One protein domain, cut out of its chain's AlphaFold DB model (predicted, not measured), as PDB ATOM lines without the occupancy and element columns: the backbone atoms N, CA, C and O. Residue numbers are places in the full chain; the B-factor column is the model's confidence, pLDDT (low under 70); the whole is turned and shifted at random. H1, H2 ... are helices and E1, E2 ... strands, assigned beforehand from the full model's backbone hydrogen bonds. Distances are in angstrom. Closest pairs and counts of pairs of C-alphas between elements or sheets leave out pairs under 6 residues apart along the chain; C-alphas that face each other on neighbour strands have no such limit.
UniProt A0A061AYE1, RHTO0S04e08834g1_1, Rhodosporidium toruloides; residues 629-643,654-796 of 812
ATOM      1  N   HIS A 629     149.582 188.597 156.098       75.50
ATOM      2  CA  HIS A 629     149.421 187.222 156.590       75.50
ATOM      3  C   HIS A 629     148.249 187.063 157.578       75.50
ATOM      4  O   HIS A 629     148.049 185.976 158.117       75.50
ATOM      5  N   GLY A 630     147.504 188.137 157.872       79.69
ATOM      6  CA  GLY A 630     146.371 188.140 158.806       79.69
ATOM      7  C   GLY A 630     146.738 187.954 160.285       79.69
ATOM      8  O   GLY A 630     145.849 187.954 161.132       79.69
ATOM      9  N   VAL A 631     148.028 187.818 160.610       86.50
ATOM     10  CA  VAL A 631     148.539 187.550 161.964       86.50
ATOM     11  C   VAL A 631     149.429 188.678 162.484       86.50
ATOM     12  O   VAL A 631     150.003 189.453 161.715       86.50
ATOM     13  N   ARG A 632     149.558 188.752 163.812       91.38
ATOM     14  CA  ARG A 632     150.479 189.651 164.517       91.38
ATOM     15  C   ARG A 632     151.738 188.905 164.943       91.38
ATOM     16  O   ARG A 632     151.650 187.762 165.385       91.38
ATOM     17  N   CYS A 633     152.881 189.578 164.886       93.00
ATOM     18  CA  CYS A 633     154.101 189.135 165.546       93.00
ATOM     19  C   CYS A 633     153.853 189.020 167.057       93.00
ATOM     20  O   CYS A 633     153.383 189.964 167.693       93.00
ATOM     21  N   ARG A 634     154.192 187.874 167.648       94.75
ATOM     22  CA  ARG A 634     153.941 187.581 169.062       94.75
ATOM     23  C   ARG A 634     154.836 188.371 170.021       94.75
ATOM     24  O   ARG A 634     154.482 188.483 171.190       94.75
ATOM     25  N   ASN A 635     155.947 188.919 169.523       93.75
ATOM     26  CA  ASN A 635     156.897 189.721 170.292       93.75
ATOM     27  C   ASN A 635     156.550 191.220 170.270       93.75
ATOM     28  O   ASN A 635     156.191 191.779 171.300       93.75
ATOM     29  N   CYS A 636     156.597 191.871 169.102       92.94
ATOM     30  CA  CYS A 636     156.323 193.312 168.991       92.94
ATOM     31  C   CYS A 636     154.833 193.673 168.849       92.94
ATOM     32  O   CYS A 636     154.488 194.848 168.879       92.94
ATOM     33  N   GLY A 637     153.939 192.696 168.662       90.19
ATOM     34  CA  GLY A 637     152.497 192.921 168.510       90.19
ATOM     35  C   GLY A 637     152.053 193.439 167.135       90.19
ATOM     36  O   GLY A 637     150.850 193.435 166.861       90.19
ATOM     37  N   GLU A 638     152.975 193.847 166.262       89.00
ATOM     38  CA  GLU A 638     152.658 194.411 164.945       89.00
ATOM     39  C   GLU A 638     152.113 193.394 163.937       89.00
ATOM     40  O   GLU A 638     152.406 192.200 164.005       89.00
ATOM     41  N   MET A 639     151.316 193.874 162.978       86.56
ATOM     42  CA  MET A 639     150.773 193.049 161.892       86.56
ATOM     43  C   MET A 639     151.875 192.612 160.921       86.56
ATOM     44  O   MET A 639     152.640 193.436 160.424       86.56
ATOM     45  N   ILE A 640     151.912 191.322 160.573       86.19
ATOM     46  CA  ILE A 640     152.821 190.810 159.539       86.19
ATOM     47  C   ILE A 640     152.190 191.059 158.161       86.19
ATOM     48  O   ILE A 640     151.503 190.205 157.591       86.19
ATOM     49  N   VAL A 641     152.390 192.271 157.644       76.31
ATOM     50  CA  VAL A 641     152.089 192.629 156.249       76.31
ATOM     51  C   VAL A 641     153.061 191.915 155.308       76.31
ATOM     52  O   VAL A 641     154.254 191.882 155.593       76.31
ATOM     53  N   ALA A 642     152.564 191.339 154.210       62.56
ATOM     54  CA  ALA A 642     153.401 190.987 153.067       62.56
ATOM     55  C   ALA A 642     153.669 192.255 152.242       62.56
ATOM     56  O   ALA A 642     152.924 193.233 152.321       62.56
ATOM     57  N   SER A 643     154.776 192.277 151.505       56.53
ATOM     58  CA  SER A 643     155.294 193.507 150.903       56.53
ATOM     59  C   SER A 643     154.373 194.047 149.809       56.53
ATOM     60  O   SER A 643     154.355 193.535 148.691       56.53
ATOM     61  N   ARG A 654     161.302 191.712 154.155       66.50
ATOM     62  CA  ARG A 654     159.964 192.313 154.198       66.50
ATOM     63  C   ARG A 654     158.925 191.334 153.646       66.50
ATOM     64  O   ARG A 654     159.088 190.740 152.580       66.50
ATOM     65  N   GLY A 655     157.855 191.157 154.412       73.62
ATOM     66  CA  GLY A 655     156.742 190.281 154.073       73.62
ATOM     67  C   GLY A 655     156.861 188.810 154.454       73.62
ATOM     68  O   GLY A 655     155.893 188.068 154.283       73.62
ATOM     69  N   VAL A 656     157.987 188.386 155.028       87.56
ATOM     70  CA  VAL A 656     158.126 187.034 155.573       87.56
ATOM     71  C   VAL A 656     157.415 186.915 156.928       87.56
ATOM     72  O   VAL A 656     157.644 187.697 157.851       87.56
ATOM     73  N   ARG A 657     156.582 185.881 157.070       91.31
ATOM     74  CA  ARG A 657     156.061 185.389 158.350       91.31
ATOM     75  C   ARG A 657     156.936 184.238 158.824       91.31
ATOM     76  O   ARG A 657     157.135 183.269 158.097       91.31
ATOM     77  N   TRP A 658     157.407 184.314 160.061       94.19
ATOM     78  CA  TRP A 658     158.196 183.261 160.687       94.19
ATOM     79  C   TRP A 658     157.344 182.509 161.711       94.19
ATOM     80  O   TRP A 658     157.137 182.975 162.828       94.19
ATOM     81  N   LEU A 659     156.821 181.351 161.314       94.56
ATOM     82  CA  LEU A 659     155.951 180.502 162.133       94.56
ATOM     83  C   LEU A 659     156.795 179.537 162.977       94.56
ATOM     84  O   LEU A 659     157.608 178.803 162.425       94.56
ATOM     85  N   CYS A 660     156.585 179.463 164.289       95.75
ATOM     86  CA  CYS A 660     157.208 178.425 165.111       95.75
ATOM     87  C   CYS A 660     156.712 177.031 164.684       95.75
ATOM     88  O   CYS A 660     155.517 176.743 164.746       95.75
ATOM     89  N   GLY A 661     157.634 176.163 164.264       94.31
ATOM     90  CA  GLY A 661     157.335 174.808 163.806       94.31
ATOM     91  C   GLY A 661     157.054 173.813 164.933       94.31
ATOM     92  O   GLY A 661     156.460 172.775 164.664       94.31
ATOM     93  N   ASN A 662     157.443 174.109 166.176       94.94
ATOM     94  CA  ASN A 662     157.330 173.184 167.314       94.94
ATOM     95  C   ASN A 662     156.191 173.529 168.292       94.94
ATOM     96  O   ASN A 662     155.713 172.661 169.017       94.94
ATOM     97  N   CYS A 663     155.712 174.776 168.300       94.06
ATOM     98  CA  CYS A 663     154.519 175.149 169.061       94.06
ATOM     99  C   CYS A 663     153.227 174.617 168.421       94.06
ATOM    100  O   CYS A 663     153.188 174.395 167.209       94.06
ATOM    101  N   PRO A 664     152.130 174.505 169.196       90.38
ATOM    102  CA  PRO A 664     150.801 174.282 168.642       90.38
ATOM    103  C   PRO A 664     150.473 175.267 167.513       90.38
ATOM    104  O   PRO A 664     150.766 176.458 167.601       90.38
ATOM    105  N   THR A 665     149.805 174.790 166.465       86.88
ATOM    106  CA  THR A 665     149.397 175.638 165.328       86.88
ATOM    107  C   THR A 665     148.243 176.585 165.669       86.88
ATOM    108  O   THR A 665     148.035 177.587 164.978       86.88
ATOM    109  N   VAL A 666     147.495 176.280 166.737       84.81
ATOM    110  CA  VAL A 666     146.330 177.031 167.222       84.81
ATOM    111  C   VAL A 666     146.395 177.143 168.757       84.81
ATOM    112  O   VAL A 666     146.165 176.139 169.434       84.81
ATOM    113  N   PRO A 667     146.662 178.333 169.334       83.06
ATOM    114  CA  PRO A 667     147.131 179.551 168.668       83.06
ATOM    115  C   PRO A 667     148.587 179.404 168.200       83.06
ATOM    116  O   PRO A 667     149.436 178.951 168.961       83.06
ATOM    117  N   SER A 668     148.878 179.839 166.975       89.19
ATOM    118  CA  SER A 668     150.239 179.841 166.428       89.19
ATOM    119  C   SER A 668     151.137 180.842 167.165       89.19
ATOM    120  O   SER A 668     150.676 181.889 167.630       89.19
ATOM    121  N   TYR A 669     152.436 180.545 167.230       94.50
ATOM    122  CA  TYR A 669     153.461 181.508 167.632       94.50
ATOM    123  C   TYR A 669     154.173 182.010 166.368       94.50
ATOM    124  O   TYR A 669     154.939 181.272 165.750       94.50
ATOM    125  N   ASP A 670     153.892 183.251 165.973       94.31
ATOM    126  CA  ASP A 670     154.409 183.882 164.754       94.31
ATOM    127  C   ASP A 670     155.335 185.059 165.081       94.31
ATOM    128  O   ASP A 670     155.054 185.836 165.993       94.31
ATOM    129  N   LEU A 671     156.403 185.242 164.307       94.44
ATOM    130  CA  LEU A 671     157.319 186.380 164.385       94.44
ATOM    131  C   LEU A 671     157.409 187.108 163.036       94.44
ATOM    132  O   LEU A 671     157.309 186.502 161.968       94.44
ATOM    133  N   CYS A 672     157.615 188.423 163.090       92.62
ATOM    134  CA  CYS A 672     158.006 189.226 161.930       92.62
ATOM    135  C   CYS A 672     159.526 189.112 161.670       92.62
ATOM    136  O   CYS A 672     160.262 188.657 162.552       92.62
ATOM    137  N   PRO A 673     160.032 189.567 160.509       90.31
ATOM    138  CA  PRO A 673     161.433 189.377 160.124       90.31
ATOM    139  C   PRO A 673     162.455 190.072 161.027       90.31
ATOM    140  O   PRO A 673     163.594 189.635 161.102       90.31
ATOM    141  N   THR A 674     162.062 191.133 161.740       90.31
ATOM    142  CA  THR A 674     162.934 191.838 162.696       90.31
ATOM    143  C   THR A 674     162.947 191.195 164.082       90.31
ATOM    144  O   THR A 674     163.922 191.333 164.813       90.31
ATOM    145  N   CYS A 675     161.891 190.460 164.452       93.25
ATOM    146  CA  CYS A 675     161.836 189.721 165.716       93.25
ATOM    147  C   CYS A 675     162.355 188.286 165.585       93.25
ATOM    148  O   CYS A 675     162.820 187.732 166.578       93.25
ATOM    149  N   GLU A 676     162.297 187.676 164.395       93.56
ATOM    150  CA  GLU A 676     162.817 186.321 164.203       93.56
ATOM    151  C   GLU A 676     164.297 186.181 164.580       93.56
ATOM    152  O   GLU A 676     164.583 185.209 165.270       93.56
ATOM    153  N   PRO A 677     165.238 187.092 164.249       90.56
ATOM    154  CA  PRO A 677     166.642 186.947 164.632       90.56
ATOM    155  C   PRO A 677     166.830 186.686 166.130       90.56
ATOM    156  O   PRO A 677     167.587 185.788 166.495       90.56
ATOM    157  N   LEU A 678     166.032 187.361 166.964       90.81
ATOM    158  CA  LEU A 678     166.013 187.264 168.425       90.81
ATOM    159  C   LEU A 678     165.281 186.021 168.973       90.81
ATOM    160  O   LEU A 678     165.184 185.875 170.192       90.81
ATOM    161  N   SER A 679     164.760 185.128 168.117       92.62
ATOM    162  CA  SER A 679     163.882 184.004 168.495       92.62
ATOM    163  C   SER A 679     164.419 183.133 169.632       92.62
ATOM    164  O   SER A 679     163.638 182.693 170.466       92.62
ATOM    165  N   THR A 680     165.735 182.923 169.707       90.56
ATOM    166  CA  THR A 680     166.398 182.120 170.750       90.56
ATOM    167  C   THR A 680     166.472 182.796 172.123       90.56
ATOM    168  O   THR A 680     166.760 182.114 173.100       90.56
ATOM    169  N   ARG A 681     166.215 184.112 172.214       90.50
ATOM    170  CA  ARG A 681     166.126 184.876 173.476       90.50
ATOM    171  C   ARG A 681     164.675 185.181 173.894       90.50
ATOM    172  O   ARG A 681     164.418 185.383 175.075       90.50
ATOM    173  N   ILE A 682     163.731 185.238 172.945       93.31
ATOM    174  CA  ILE A 682     162.312 185.627 173.174       93.31
ATOM    175  C   ILE A 682     161.313 184.455 173.115       93.31
ATOM    176  O   ILE A 682     160.114 184.628 173.354       93.31
ATOM    177  N   HIS A 683     161.790 183.268 172.751       93.62
ATOM    178  CA  HIS A 683     161.029 182.028 172.663       93.62
ATOM    179  C   HIS A 683     161.905 180.851 173.119       93.62
ATOM    180  O   HIS A 683     163.068 181.048 173.463       93.62
ATOM    181  N   ASP A 684     161.354 179.635 173.139       92.81
ATOM    182  CA  ASP A 684     162.133 178.441 173.468       92.81
ATOM    183  C   ASP A 684     163.322 178.301 172.490       92.81
ATOM    184  O   ASP A 684     163.109 178.279 171.271       92.81
ATOM    185  N   PRO A 685     164.574 178.216 172.979       91.31
ATOM    186  CA  PRO A 685     165.750 178.183 172.119       91.31
ATOM    187  C   PRO A 685     165.837 176.912 171.260       91.31
ATOM    188  O   PRO A 685     166.518 176.929 170.236       91.31
ATOM    189  N   THR A 686     165.151 175.825 171.634       93.19
ATOM    190  CA  THR A 686     165.072 174.576 170.852       93.19
ATOM    191  C   THR A 686     164.050 174.636 169.713       93.19
ATOM    192  O   THR A 686     164.020 173.754 168.847       93.19
ATOM    193  N   HIS A 687     163.211 175.675 169.667       94.56
ATOM    194  CA  HIS A 687     162.165 175.788 168.662       94.56
ATOM    195  C   HIS A 687     162.676 176.346 167.325       94.56
ATOM    196  O   HIS A 687     163.326 177.387 167.231       94.56
ATOM    197  N   THR A 688     162.324 175.630 166.262       95.12
ATOM    198  CA  THR A 688     162.693 175.896 164.869       95.12
ATOM    199  C   THR A 688     161.614 176.743 164.192       95.12
ATOM    200  O   THR A 688     160.425 176.464 164.346       95.12
ATOM    201  N   PHE A 689     161.999 177.754 163.409       96.19
ATOM    202  CA  PHE A 689     161.052 178.661 162.743       96.19
ATOM    203  C   PHE A 689     160.946 178.396 161.234       96.19
ATOM    204  O   PHE A 689     161.949 178.249 160.543       96.19
ATOM    205  N   LEU A 690     159.716 178.342 160.725       94.94
ATOM    206  CA  LEU A 690     159.347 178.111 159.330       94.94
ATOM    207  C   LEU A 690     159.157 179.441 158.589       94.94
ATOM    208  O   LEU A 690     158.362 180.285 159.009       94.94
ATOM    209  N   ARG A 691     159.858 179.605 157.465       93.44
ATOM    210  CA  ARG A 691     159.858 180.809 156.626       93.44
ATOM    211  C   ARG A 691     158.700 180.805 155.624       93.44
ATOM    212  O   ARG A 691     158.806 180.200 154.558       93.44
ATOM    213  N   LEU A 692     157.618 181.509 155.943       90.50
ATOM    214  CA  LEU A 692     156.448 181.667 155.077       90.50
ATOM    215  C   LEU A 692     156.537 182.991 154.300       90.50
ATOM    216  O   LEU A 692     156.400 184.073 154.867       90.50
ATOM    217  N   THR A 693     156.776 182.909 152.993       86.62
ATOM    218  CA  THR A 693     156.874 184.057 152.071       86.62
ATOM    219  C   THR A 693     155.514 184.574 151.608       86.62
ATOM    220  O   THR A 693     155.387 185.754 151.300       86.62
ATOM    221  N   HIS A 694     154.490 183.719 151.599       82.69
ATOM    222  CA  HIS A 694     153.134 184.057 151.164       82.69
ATOM    223  C   HIS A 694     152.103 183.743 152.262       82.69
ATOM    224  O   HIS A 694     152.342 182.848 153.078       82.69
ATOM    225  N   PRO A 695     150.944 184.428 152.297       82.12
ATOM    226  CA  PRO A 695     149.830 184.023 153.148       82.12
ATOM    227  C   PRO A 695     149.375 182.590 152.828       82.12
ATOM    228  O   PRO A 695     149.236 182.213 151.663       82.12
ATOM    229  N   LEU A 696     149.122 181.790 153.865       81.69
ATOM    230  CA  LEU A 696     148.617 180.424 153.716       81.69
ATOM    231  C   LEU A 696     147.186 180.455 153.153       81.69
ATOM    232  O   LEU A 696     146.319 181.127 153.714       81.69
ATOM    233  N   ARG A 697     146.915 179.698 152.079       74.38
ATOM    234  CA  ARG A 697     145.574 179.625 151.456       74.38
ATOM    235  C   ARG A 697     144.515 179.000 152.364       74.38
ATOM    236  O   ARG A 697     143.323 179.235 152.182       74.38
ATOM    237  N   ARG A 698     144.948 178.189 153.330       76.62
ATOM    238  CA  ARG A 698     144.106 177.492 154.304       76.62
ATOM    239  C   ARG A 698     144.670 177.731 155.699       76.62
ATOM    240  O   ARG A 698     145.886 177.792 155.879       76.62
ATOM    241  N   SER A 699     143.795 177.823 156.697       78.69
ATOM    242  CA  SER A 699     144.218 177.797 158.099       78.69
ATOM    243  C   SER A 699     144.965 176.497 158.398       78.69
ATOM    244  O   SER A 699     144.546 175.429 157.950       78.69
ATOM    245  N   LEU A 700     146.035 176.582 159.192       81.88
ATOM    246  CA  LEU A 700     146.762 175.402 159.653       81.88
ATOM    247  C   LEU A 700     145.811 174.438 160.389       81.88
ATOM    248  O   LEU A 700     144.985 174.899 161.184       81.88
ATOM    249  N   PRO A 701     145.926 173.114 160.180       79.19
ATOM    250  CA  PRO A 701     145.185 172.140 160.974       79.19
ATOM    251  C   PRO A 701     145.597 172.248 162.446       79.19
ATOM    252  O   PRO A 701     146.770 172.473 162.740       79.19
ATOM    253  N   SER A 702     144.650 172.077 163.371       84.69
ATOM    254  CA  SER A 702     144.895 172.147 164.818       84.69
ATOM    255  C   SER A 702     145.761 170.975 165.296       84.69
ATOM    256  O   SER A 702     145.247 169.897 165.592       84.69
ATOM    257  N   ILE A 703     147.073 171.191 165.381       86.25
ATOM    258  CA  ILE A 703     148.069 170.212 165.821       86.25
ATOM    259  C   ILE A 703     148.685 170.723 167.123       86.25
ATOM    260  O   ILE A 703     149.148 171.861 167.196       86.25
ATOM    261  N   SER A 704     148.680 169.883 168.159       86.44
ATOM    262  CA  SER A 704     149.143 170.222 169.513       86.44
ATOM    263  C   SER A 704     150.646 170.025 169.739       86.44
ATOM    264  O   SER A 704     151.173 170.548 170.714       86.44
ATOM    265  N   GLN A 705     151.327 169.286 168.859       84.19
ATOM    266  CA  GLN A 705     152.754 168.935 168.962       84.19
ATOM    267  C   GLN A 705     153.645 169.704 167.965       84.19
ATOM    268  O   GLN A 705     154.817 169.377 167.812       84.19
ATOM    269  N   GLY A 706     153.084 170.702 167.275       87.81
ATOM    270  CA  GLY A 706     153.751 171.409 166.182       87.81
ATOM    271  C   GLY A 706     153.734 170.673 164.841       87.81
ATOM    272  O   GLY A 706     153.223 169.564 164.709       87.81
ATOM    273  N   LEU A 707     154.261 171.348 163.822       90.69
ATOM    274  CA  LEU A 707     154.464 170.835 162.463       90.69
ATOM    275  C   LEU A 707     155.780 170.054 162.321       90.69
ATOM    276  O   LEU A 707     155.919 169.273 161.385       90.69
ATOM    277  N   LEU A 708     156.739 170.277 163.225       92.75
ATOM    278  CA  LEU A 708     158.056 169.645 163.250       92.75
ATOM    279  C   LEU A 708     158.337 168.997 164.618       92.75
ATOM    280  O   LEU A 708     157.931 169.548 165.645       92.75
ATOM    281  N   PRO A 709     159.115 167.899 164.670       92.25
ATOM    282  CA  PRO A 709     159.750 167.455 165.910       92.25
ATOM    283  C   PRO A 709     160.801 168.475 166.379       92.25
ATOM    284  O   PRO A 709     161.313 169.273 165.587       92.25
ATOM    285  N   VAL A 710     161.140 168.458 167.670       94.50
ATOM    286  CA  VAL A 710     162.214 169.303 168.220       94.50
ATOM    287  C   VAL A 710     163.558 168.737 167.757       94.50
ATOM    288  O   VAL A 710     163.985 167.687 168.223       94.50
ATOM    289  N   LEU A 711     164.185 169.413 166.791       93.56
ATOM    290  CA  LEU A 711     165.449 168.995 166.167       93.56
ATOM    291  C   LEU A 711     166.674 169.713 166.747       93.56
ATOM    292  O   LEU A 711     167.790 169.216 166.623       93.56
ATOM    293  N   CYS A 712     166.490 170.890 167.348       93.12
ATOM    294  CA  CYS A 712     167.575 171.641 167.970       93.12
ATOM    295  C   CYS A 712     167.823 171.137 169.396       93.12
ATOM    296  O   CYS A 712     166.893 171.009 170.189       93.12
ATOM    297  N   LEU A 713     169.088 170.906 169.732       90.81
ATOM    298  CA  LEU A 713     169.514 170.489 171.064       90.81
ATOM    299  C   LEU A 713     169.372 171.648 172.074       90.81
ATOM    300  O   LEU A 713     169.581 172.813 171.702       90.81
ATOM    301  N   PRO A 714     169.059 171.362 173.354       86.44
ATOM    302  CA  PRO A 714     169.007 172.371 174.416       86.44
ATOM    303  C   PRO A 714     170.367 173.065 174.632       86.44
ATOM    304  O   PRO A 714     171.388 172.601 174.109       86.44
ATOM    305  N   PRO A 715     170.418 174.193 175.364       80.31
ATOM    306  CA  PRO A 715     171.679 174.713 175.891       80.31
ATOM    307  C   PRO A 715     172.369 173.670 176.781       80.31
ATOM    308  O   PRO A 715     171.735 173.022 177.614       80.31
ATOM    309  N   THR A 716     173.680 173.504 176.596       78.88
ATOM    310  CA  THR A 716     174.553 172.958 177.642       78.88
ATOM    311  C   THR A 716     174.996 174.117 178.530       78.88
ATOM    312  O   THR A 716     175.131 175.234 178.043       78.88
ATOM    313  N   LYS A 717     175.246 173.872 179.821       69.25
ATOM    314  CA  LYS A 717     175.602 174.939 180.781       69.25
ATOM    315  C   LYS A 717     176.842 175.736 180.361       69.25
ATOM    316  O   LYS A 717     176.884 176.947 180.506       69.25
ATOM    317  N   GLU A 718     177.800 175.057 179.737       62.78
ATOM    318  CA  GLU A 718     179.001 175.647 179.131       62.78
ATOM    319  C   GLU A 718     178.658 176.738 178.089       62.78
ATOM    320  O   GLU A 718     179.338 177.754 178.008       62.78
ATOM    321  N   GLN A 719     177.560 176.577 177.337       59.25
ATOM    322  CA  GLN A 719     177.065 177.566 176.365       59.25
ATOM    323  C   GLN A 719     176.227 178.691 176.994       59.25
ATOM    324  O   GLN A 719     175.902 179.653 176.304       59.25
ATOM    325  N   GLU A 720     175.833 178.563 178.262       57.62
ATOM    326  CA  GLU A 720     175.144 179.617 179.022       57.62
ATOM    327  C   GLU A 720     176.159 180.560 179.695       57.62
ATOM    328  O   GLU A 720     175.844 181.718 179.966       57.62
ATOM    329  N   GLU A 721     177.389 180.084 179.919       57.31
ATOM    330  CA  GLU A 721     178.508 180.862 180.465       57.31
ATOM    331  C   GLU A 721     179.324 181.566 179.352       57.31
ATOM    332  O   GLU A 721     179.759 182.702 179.545       57.31
ATOM    333  N   GLU A 722     179.440 180.981 178.149       54.56
ATOM    334  CA  GLU A 722     179.996 181.637 176.946       54.56
ATOM    335  C   GLU A 722     178.939 182.405 176.103       54.56
ATOM    336  O   GLU A 722     178.844 182.229 174.888       54.56
ATOM    337  N   GLU A 723     178.167 183.334 176.688       47.44
ATOM    338  CA  GLU A 723     177.227 184.212 175.933       47.44
ATOM    339  C   GLU A 723     177.916 185.254 174.999       47.44
ATOM    340  O   GLU A 723     177.282 186.184 174.492       47.44
ATOM    341  N   GLY A 724     179.217 185.098 174.723       43.69
ATOM    342  CA  GLY A 724     180.050 185.981 173.897       43.69
ATOM    343  C   GLY A 724     179.846 185.829 172.383       43.69
ATOM    344  O   GLY A 724     180.764 185.414 171.683       43.69
ATOM    345  N   GLU A 725     178.651 186.162 171.885       51.72
ATOM    346  CA  GLU A 725     178.301 186.352 170.455       51.72
ATOM    347  C   GLU A 725     178.703 185.221 169.471       51.72
ATOM    348  O   GLU A 725     178.781 185.423 168.257       51.72
ATOM    349  N   GLY A 726     178.917 183.999 169.969       58.50
ATOM    350  CA  GLY A 726     179.392 182.859 169.182       58.50
ATOM    351  C   GLY A 726     178.408 182.385 168.104       58.50
ATOM    352  O   GLY A 726     177.435 181.684 168.388       58.50
ATOM    353  N   GLU A 727     178.687 182.705 166.838       71.44
ATOM    354  CA  GLU A 727     177.896 182.225 165.701       71.44
ATOM    355  C   GLU A 727     177.990 180.688 165.564       71.44
ATOM    356  O   GLU A 727     179.047 180.133 165.260       71.44
ATOM    357  N   VAL A 728     176.865 179.984 165.755       83.81
ATOM    358  CA  VAL A 728     176.795 178.508 165.749       83.81
ATOM    359  C   VAL A 728     177.301 177.921 164.426       83.81
ATOM    360  O   VAL A 728     176.705 178.130 163.373       83.81
ATOM    361  N   VAL A 729     178.383 177.136 164.469       84.75
ATOM    362  CA  VAL A 729     178.977 176.508 163.273       84.75
ATOM    363  C   VAL A 729     178.491 175.068 163.107       84.75
ATOM    364  O   VAL A 729     178.884 174.168 163.856       84.75
ATOM    365  N   HIS A 730     177.707 174.816 162.060       86.12
ATOM    366  CA  HIS A 730     177.215 173.484 161.697       86.12
ATOM    367  C   HIS A 730     178.321 172.700 160.976       86.12
ATOM    368  O   HIS A 730     178.359 172.616 159.752       86.12
ATOM    369  N   ARG A 731     179.273 172.151 161.748       80.75
ATOM    370  CA  ARG A 731     180.562 171.588 161.272       80.75
ATOM    371  C   ARG A 731     180.459 170.627 160.072       80.75
ATOM    372  O   ARG A 731     181.370 170.601 159.242       80.75
ATOM    373  N   THR A 732     179.378 169.851 159.998       85.25
ATOM    374  CA  THR A 732     179.110 168.817 158.981       85.25
ATOM    375  C   THR A 732     178.148 169.256 157.873       85.25
ATOM    376  O   THR A 732     177.840 168.445 157.005       85.25
ATOM    377  N   VAL A 733     177.636 170.492 157.899       89.94
ATOM    378  CA  VAL A 733     176.617 170.978 156.955       89.94
ATOM    379  C   VAL A 733     177.207 172.063 156.059       89.94
ATOM    380  O   VAL A 733     177.852 173.004 156.525       89.94
ATOM    381  N   ILE A 734     176.985 171.920 154.756       91.38
ATOM    382  CA  ILE A 734     177.501 172.795 153.704       91.38
ATOM    383  C   ILE A 734     176.311 173.457 153.005       91.38
ATOM    384  O   ILE A 734     175.267 172.838 152.845       91.38
ATOM    385  N   CYS A 735     176.461 174.720 152.611       91.94
ATOM    386  CA  CYS A 735     175.459 175.437 151.829       91.94
ATOM    387  C   CYS A 735     175.535 175.040 150.344       91.94
ATOM    388  O   CYS A 735     176.554 175.297 149.699       91.94
ATOM    389  N   ASP A 736     174.450 174.513 149.772       89.44
ATOM    390  CA  ASP A 736     174.382 174.053 148.370       89.44
ATOM    391  C   ASP A 736     174.587 175.172 147.326       89.44
ATOM    392  O   ASP A 736     174.900 174.912 146.163       89.44
ATOM    393  N   ALA A 737     174.421 176.436 147.732       87.25
ATOM    394  CA  ALA A 737     174.599 177.600 146.864       87.25
ATOM    395  C   ALA A 737     176.026 178.179 146.863       87.25
ATOM    396  O   ALA A 737     176.468 178.690 145.837       87.25
ATOM    397  N   CYS A 738     176.747 178.147 147.992       88.12
ATOM    398  CA  CYS A 738     178.087 178.750 148.095       88.12
ATOM    399  C   CYS A 738     179.215 177.765 148.425       88.12
ATOM    400  O   CYS A 738     180.379 178.152 148.385       88.12
ATOM    401  N   GLY A 739     178.907 176.505 148.748       88.06
ATOM    402  CA  GLY A 739     179.892 175.472 149.082       88.06
ATOM    403  C   GLY A 739     180.623 175.672 150.416       88.06
ATOM    404  O   GLY A 739     181.495 174.874 150.751       88.06
ATOM    405  N   MET A 740     180.285 176.709 151.189       88.81
ATOM    406  CA  MET A 740     180.871 176.969 152.506       88.81
ATOM    407  C   MET A 740     180.122 176.209 153.609       88.81
ATOM    408  O   MET A 740     178.913 175.986 153.504       88.81
ATOM    409  N   ARG A 741     180.827 175.856 154.693       91.19
ATOM    410  CA  ARG A 741     180.194 175.363 155.931       91.19
ATOM    411  C   ARG A 741     179.207 176.401 156.457       91.19
ATOM    412  O   ARG A 741     179.524 177.591 156.482       91.19
ATOM    413  N   ILE A 742     178.037 175.953 156.895       91.69
ATOM    414  CA  ILE A 742     177.008 176.862 157.395       91.69
ATOM    415  C   ILE A 742     177.381 177.352 158.797       91.69
ATOM    416  O   ILE A 742     177.618 176.561 159.712       91.69
ATOM    417  N   LYS A 743     177.380 178.675 158.954       90.62
ATOM    418  CA  LYS A 743     177.379 179.350 160.248       90.62
ATOM    419  C   LYS A 743     176.009 179.993 160.501       90.62
ATOM    420  O   LYS A 743     175.280 180.298 159.553       90.62
ATOM    421  N   GLY A 744     175.661 180.147 161.773       90.12
ATOM    422  CA  GLY A 744     174.452 180.812 162.239       90.12
ATOM    423  C   GLY A 744     173.192 179.995 161.963       90.12
ATOM    424  O   GLY A 744     173.107 178.806 162.282       90.12
ATOM    425  N   ALA A 745     172.185 180.647 161.380       91.75
ATOM    426  CA  ALA A 745     170.937 179.997 160.998       91.75
ATOM    427  C   ALA A 745     171.146 179.093 159.770       91.75
ATOM    428  O   ALA A 745     171.312 179.575 158.643       91.75
ATOM    429  N   TRP A 746     171.085 177.778 159.988       94.94
ATOM    430  CA  TRP A 746     170.985 176.794 158.917       94.94
ATOM    431  C   TRP A 746     169.560 176.778 158.377       94.94
ATOM    432  O   TRP A 746     168.609 176.446 159.080       94.94
ATOM    433  N   MET A 747     169.425 177.156 157.109       94.81
ATOM    434  CA  MET A 747     168.163 177.200 156.395       94.81
ATOM    435  C   MET A 747     167.954 175.909 155.607       94.81
ATOM    436  O   MET A 747     168.438 175.770 154.484       94.81
ATOM    437  N   ARG A 748     167.217 174.961 156.188       94.19
ATOM    438  CA  ARG A 748     166.892 173.677 155.551       94.19
ATOM    439  C   ARG A 748     165.554 173.742 154.820       94.19
ATOM    440  O   ARG A 748     164.553 174.139 155.412       94.19
ATOM    441  N   CYS A 749     165.493 173.303 153.566       93.75
ATOM    442  CA  CYS A 749     164.218 173.124 152.866       93.75
ATOM    443  C   CYS A 749     163.355 172.057 153.565       93.75
ATOM    444  O   CYS A 749     163.824 170.956 153.849       93.75
ATOM    445  N   CYS A 750     162.079 172.359 153.818       93.00
ATOM    446  CA  CYS A 750     161.167 171.424 154.481       93.00
ATOM    447  C   CYS A 750     160.549 170.381 153.540       93.00
ATOM    448  O   CYS A 750     160.100 169.347 154.022       93.00
ATOM    449  N   HIS A 751     160.516 170.636 152.230       91.00
ATOM    450  CA  HIS A 751     159.757 169.826 151.267       91.00
ATOM    451  C   HIS A 751     160.635 168.906 150.408       91.00
ATOM    452  O   HIS A 751     160.196 167.823 150.023       91.00
ATOM    453  N   CYS A 752     161.877 169.303 150.108       89.00
ATOM    454  CA  CYS A 752     162.787 168.466 149.328       89.00
ATOM    455  C   CYS A 752     163.120 167.159 150.079       89.00
ATOM    456  O   CYS A 752     163.480 167.215 151.257       89.00
ATOM    457  N   PRO A 753     163.026 165.988 149.418       84.44
ATOM    458  CA  PRO A 753     163.414 164.714 150.018       84.44
ATOM    459  C   PRO A 753     164.938 164.543 150.051       84.44
ATOM    460  O   PRO A 753     165.489 164.001 151.005       84.44
ATOM    461  N   THR A 754     165.640 165.057 149.041       82.38
ATOM    462  CA  THR A 754     167.075 165.345 149.132       82.38
ATOM    463  C   THR A 754     167.302 166.491 150.115       82.38
ATOM    464  O   THR A 754     166.489 167.413 150.189       82.38
ATOM    465  N   SER A 755     168.436 166.494 150.817       84.69
ATOM    466  CA  SER A 755     168.941 167.714 151.454       84.69
ATOM    467  C   SER A 755     168.944 168.871 150.453       84.69
ATOM    468  O   SER A 755     169.415 168.712 149.328       84.69
ATOM    469  N   TYR A 756     168.392 170.008 150.871       92.00
ATOM    470  CA  TYR A 756     168.674 171.294 150.252       92.00
ATOM    471  C   TYR A 756     168.844 172.314 151.371       92.00
ATOM    472  O   TYR A 756     167.879 172.676 152.053       92.00
ATOM    473  N   ASP A 757     170.094 172.684 151.605       93.75
ATOM    474  CA  ASP A 757     170.580 173.313 152.822       93.75
ATOM    475  C   ASP A 757     171.341 174.594 152.463       93.75
ATOM    476  O   ASP A 757     172.273 174.588 151.662       93.75
ATOM    477  N   LEU A 758     170.928 175.722 153.044       93.25
ATOM    478  CA  LEU A 758     171.469 177.046 152.740       93.25
ATOM    479  C   LEU A 758     171.901 177.783 154.012       93.25
ATOM    480  O   LEU A 758     171.294 177.641 155.071       93.25
ATOM    481  N   CYS A 759     172.914 178.640 153.903       93.56
ATOM    482  CA  CYS A 759     173.119 179.708 154.882       93.56
ATOM    483  C   CYS A 759     172.152 180.872 154.597       93.56
ATOM    484  O   CYS A 759     171.745 181.077 153.447       93.56
ATOM    485  N   ARG A 760     171.797 181.663 155.620       91.31
ATOM    486  CA  ARG A 760     170.834 182.774 155.468       91.31
ATOM    487  C   ARG A 760     171.169 183.743 154.313       91.31
ATOM    488  O   ARG A 760     170.258 184.002 153.532       91.31
ATOM    489  N   PRO A 761     172.423 184.198 154.094       90.94
ATOM    490  CA  PRO A 761     172.747 185.067 152.955       90.94
ATOM    491  C   PRO A 761     172.406 184.458 151.585       90.94
ATOM    492  O   PRO A 761     171.936 185.163 150.697       90.94
ATOM    493  N   CYS A 762     172.582 183.144 151.411       91.19
ATOM    494  CA  CYS A 762     172.217 182.458 150.170       91.19
ATOM    495  C   CYS A 762     170.709 182.224 150.020       91.19
ATOM    496  O   CYS A 762     170.245 182.095 148.896       91.19
ATOM    497  N   LEU A 763     169.938 182.179 151.110       89.81
ATOM    498  CA  LEU A 763     168.472 182.127 151.033       89.81
ATOM    499  C   LEU A 763     167.856 183.480 150.633       89.81
ATOM    500  O   LEU A 763     166.761 183.507 150.072       89.81
ATOM    501  N   LEU A 764     168.530 184.588 150.957       86.31
ATOM    502  CA  LEU A 764     168.062 185.948 150.658       86.31
ATOM    503  C   LEU A 764     168.536 186.474 149.299       86.31
ATOM    504  O   LEU A 764     167.938 187.405 148.767       86.31
ATOM    505  N   SER A 765     169.568 185.865 148.714       83.62
ATOM    506  CA  SER A 765     169.912 186.075 147.309       83.62
ATOM    507  C   SER A 765     168.991 185.276 146.377       83.62
ATOM    508  O   SER A 765     168.215 184.420 146.800       83.62
ATOM    509  N   SER A 766     169.116 185.500 145.068       74.62
ATOM    510  CA  SER A 766     168.411 184.726 144.037       74.62
ATOM    511  C   SER A 766     168.858 183.258 143.929       74.62
ATOM    512  O   SER A 766     168.298 182.521 143.118       74.62
ATOM    513  N   ALA A 767     169.830 182.797 144.729       75.06
ATOM    514  CA  ALA A 767     170.433 181.472 144.596       75.06
ATOM    515  C   ALA A 767     169.460 180.269 144.639       75.06
ATOM    516  O   ALA A 767     169.706 179.329 143.882       75.06
ATOM    517  N   PRO A 768     168.352 180.254 145.415       74.62
ATOM    518  CA  PRO A 768     167.380 179.163 145.342       74.62
ATOM    519  C   PRO A 768     166.716 179.100 143.960       74.62
ATOM    520  O   PRO A 768     166.616 178.034 143.360       74.62
ATOM    521  N   ILE A 769     166.330 180.258 143.420       70.81
ATOM    522  CA  ILE A 769     165.645 180.384 142.127       70.81
ATOM    523  C   ILE A 769     166.620 180.095 140.977       70.81
ATOM    524  O   ILE A 769     166.283 179.348 140.064       70.81
ATOM    525  N   ALA A 770     167.860 180.590 141.056       64.94
ATOM    526  CA  ALA A 770     168.932 180.270 140.108       64.94
ATOM    527  C   ALA A 770     169.325 178.778 140.141       64.94
ATOM    528  O   ALA A 770     169.729 178.209 139.130       64.94
ATOM    529  N   ALA A 771     169.153 178.107 141.284       69.50
ATOM    530  CA  ALA A 771     169.261 176.657 141.385       69.50
ATOM    531  C   ALA A 771     168.009 175.911 140.873       69.50
ATOM    532  O   ALA A 771     167.998 174.683 140.907       69.50
ATOM    533  N   GLY A 772     166.960 176.588 140.397       69.69
ATOM    534  CA  GLY A 772     165.704 175.947 139.991       69.69
ATOM    535  C   GLY A 772     164.935 175.313 141.157       69.69
ATOM    536  O   GLY A 772     164.147 174.393 140.953       69.69
ATOM    537  N   HIS A 773     165.182 175.759 142.393       84.75
ATOM    538  CA  HIS A 773     164.427 175.324 143.561       84.75
ATOM    539  C   HIS A 773     163.012 175.912 143.516       84.75
ATOM    540  O   HIS A 773     162.831 177.094 143.229       84.75
ATOM    541  N   ASN A 774     162.006 175.096 143.834       82.31
ATOM    542  CA  ASN A 774     160.607 175.515 143.826       82.31
ATOM    543  C   ASN A 774     160.373 176.679 144.822       82.31
ATOM    544  O   ASN A 774     160.586 176.485 146.022       82.31
ATOM    545  N   PRO A 775     159.907 177.866 144.382       79.50
ATOM    546  CA  PRO A 775     159.696 179.018 145.264       79.50
ATOM    547  C   PRO A 775     158.565 178.816 146.290       79.50
ATOM    548  O   PRO A 775     158.498 179.556 147.272       79.50
ATOM    549  N   SER A 776     157.710 177.802 146.112       82.56
ATOM    550  CA  SER A 776     156.715 177.380 147.109       82.56
ATOM    551  C   SER A 776     157.318 176.589 148.280       82.56
ATOM    552  O   SER A 776     156.622 176.295 149.249       82.56
ATOM    553  N   HIS A 777     158.601 176.224 148.250       88.50
ATOM    554  CA  HIS A 777     159.199 175.477 149.352       88.50
ATOM    555  C   HIS A 777     159.513 176.366 150.564       88.50
ATOM    556  O   HIS A 777     160.381 177.234 150.535       88.50
ATOM    557  N   VAL A 778     158.840 176.078 151.679       91.69
ATOM    558  CA  VAL A 778     159.148 176.628 153.011       91.69
ATOM    559  C   VAL A 778     160.496 176.100 153.523       91.69
ATOM    560  O   VAL A 778     160.819 174.921 153.349       91.69
ATOM    561  N   PHE A 779     161.255 176.969 154.196       94.56
ATOM    562  CA  PHE A 779     162.536 176.655 154.842       94.56
ATOM    563  C   PHE A 779     162.423 176.736 156.370       94.56
ATOM    564  O   PHE A 779     161.741 177.614 156.890       94.56
ATOM    565  N   ALA A 780     163.126 175.859 157.080       95.50
ATOM    566  CA  ALA A 780     163.281 175.858 158.531       95.50
ATOM    567  C   ALA A 780     164.598 176.542 158.937       95.50
ATOM    568  O   ALA A 780     165.642 176.219 158.374       95.50
ATOM    569  N   ALA A 781     164.553 177.453 159.914       95.56
ATOM    570  CA  ALA A 781     165.712 178.106 160.523       95.56
ATOM    571  C   ALA A 781     166.205 177.322 161.751       95.56
ATOM    572  O   ALA A 781     165.648 177.433 162.845       95.56
ATOM    573  N   LEU A 782     167.270 176.544 161.565       94.38
ATOM    574  CA  LEU A 782     167.950 175.758 162.591       94.38
ATOM    575  C   LEU A 782     169.114 176.586 163.169       94.38
ATOM    576  O   LEU A 782     170.181 176.702 162.565       94.38
ATOM    577  N   LYS A 783     168.883 177.226 164.322       92.06
ATOM    578  CA  LYS A 783     169.802 178.213 164.937       92.06
ATOM    579  C   LYS A 783     170.739 177.666 166.012       92.06
ATOM    580  O   LYS A 783     171.581 178.399 166.521       92.06
ATOM    581  N   ARG A 784     170.568 176.405 166.392       90.50
ATOM    582  CA  ARG A 784     171.323 175.723 167.447       90.50
ATOM    583  C   ARG A 784     171.932 174.433 166.899       90.50
ATOM    584  O   ARG A 784     171.522 174.004 165.818       90.50
ATOM    585  N   PRO A 785     172.878 173.797 167.615       90.81
ATOM    586  CA  PRO A 785     173.305 172.437 167.305       90.81
ATOM    587  C   PRO A 785     172.092 171.515 167.119       90.81
ATOM    588  O   PRO A 785     171.165 171.538 167.926       90.81
ATOM    589  N   VAL A 786     172.086 170.742 166.036       92.31
ATOM    590  CA  VAL A 786     170.949 169.910 165.619       92.31
ATOM    591  C   VAL A 786     171.232 168.449 165.941       92.31
ATOM    592  O   VAL A 786     172.345 167.975 165.710       92.31
ATOM    593  N   ASP A 787     170.223 167.716 166.409       92.88
ATOM    594  CA  ASP A 787     170.272 166.258 166.454       92.88
ATOM    595  C   ASP A 787     170.240 165.703 165.020       92.88
ATOM    596  O   ASP A 787     169.195 165.590 164.368       92.88
ATOM    597  N   LEU A 788     171.429 165.384 164.509       91.00
ATOM    598  CA  LEU A 788     171.611 164.849 163.166       91.00
ATOM    599  C   LEU A 788     171.122 163.399 163.036       91.00
ATOM    600  O   LEU A 788     170.905 162.956 161.911       91.00
ATOM    601  N   GLU A 789     170.948 162.650 164.126       91.56
ATOM    602  CA  GLU A 789     170.422 161.281 164.086       91.56
ATOM    603  C   GLU A 789     168.895 161.297 164.024       91.56
ATOM    604  O   GLU A 789     168.307 160.675 163.131       91.56
ATOM    605  N   LEU A 790     168.253 162.114 164.864       93.19
ATOM    606  CA  LEU A 790     166.824 162.395 164.773       93.19
ATOM    607  C   LEU A 790     166.473 162.969 163.394       93.19
ATOM    608  O   LEU A 790     165.583 162.438 162.730       93.19
ATOM    609  N   LEU A 791     167.227 163.956 162.892       92.19
ATOM    610  CA  LEU A 791     167.023 164.509 161.548       92.19
ATOM    611  C   LEU A 791     167.118 163.435 160.448       92.19
ATOM    612  O   LEU A 791     166.240 163.376 159.580       92.19
ATOM    613  N   LYS A 792     168.145 162.570 160.482       90.88
ATOM    614  CA  LYS A 792     168.299 161.451 159.531       90.88
ATOM    615  C   LYS A 792     167.138 160.460 159.622       90.88
ATOM    616  O   LYS A 792     166.678 159.995 158.583       90.88
ATOM    617  N   SER A 793     166.657 160.143 160.827       91.19
ATOM    618  CA  SER A 793     165.562 159.183 161.030       91.19
ATOM    619  C   SER A 793     164.203 159.710 160.549       91.19
ATOM    620  O   SER A 793     163.458 158.975 159.899       91.19
ATOM    621  N   VAL A 794     163.909 160.994 160.791       91.56
ATOM    622  CA  VAL A 794     162.666 161.666 160.378       91.56
ATOM    623  C   VAL A 794     162.617 161.820 158.858       91.56
ATOM    624  O   VAL A 794     161.670 161.366 158.220       91.56
ATOM    625  N   THR A 795     163.670 162.388 158.259       90.69
ATOM    626  CA  THR A 795     163.762 162.583 156.797       90.69
ATOM    627  C   THR A 795     164.064 161.296 156.028       90.69
ATOM    628  O   THR A 795     163.896 161.238 154.813       90.69
ATOM    629  N   ARG A 796     164.532 160.241 156.710       88.62
ATOM    630  CA  ARG A 796     164.977 158.968 156.110       88.62
ATOM    631  C   ARG A 796     165.986 159.168 154.973       88.62
ATOM    632  O   ARG A 796     165.972 158.416 153.997       88.62
TER     633      ARG A 796
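What this domain is: This is residues 629 to 643 and 654 to 796 of the 812 residues of the protein "RHTO0S04e08834g1_1" of Rhodosporidium toruloides (UniProt A0A061AYE1). With little regular structure, a loop-rich body is built round a strongly twisted antiparallel sheet, E3-E4-E9-E7-E8, with hairpin E5-E6 beside E8 and H3 over one face. Residues 716 to 725, with H2, stick out. The printed part has 158 residues, under half in named elements, mixed in class: five helices and nine strands, ordered E1-E2-E3-H1-E4-H2-E5-E6-E7-E8-H3-H4-E9-H5. It is compact, with radius of gyration of the C-alphas 15.3 A and spans of 40 by 38 by 29 A.

How they stand to each other: E3, residues 657 to 660, and E4, 689 to 692, are antiparallel, with N 659 and O 690 3.0 A apart, within hydrogen-bond range. H3, residues 760 to 764, is on the sheet at a height of 8.5 A.

Where its parts are: E1, residues 629 to 632, begins at C-alpha 629 (149.421, 187.222, 156.590). H5, residues 788 to 795, 10.4 A long, ends at C-alpha 795 (163.762, 162.583, 156.797).

The domain as a whole: Across the cut, residues 644 to 653, C-alphas 643 and 654 are 5.8 A apart. Links 661 to 678 and 693 to 716 are long. Confidence is low, with pLDDT under 70, in 16 printed residues, namely 642 to 643, 654, 717 to 726 and 770 to 772.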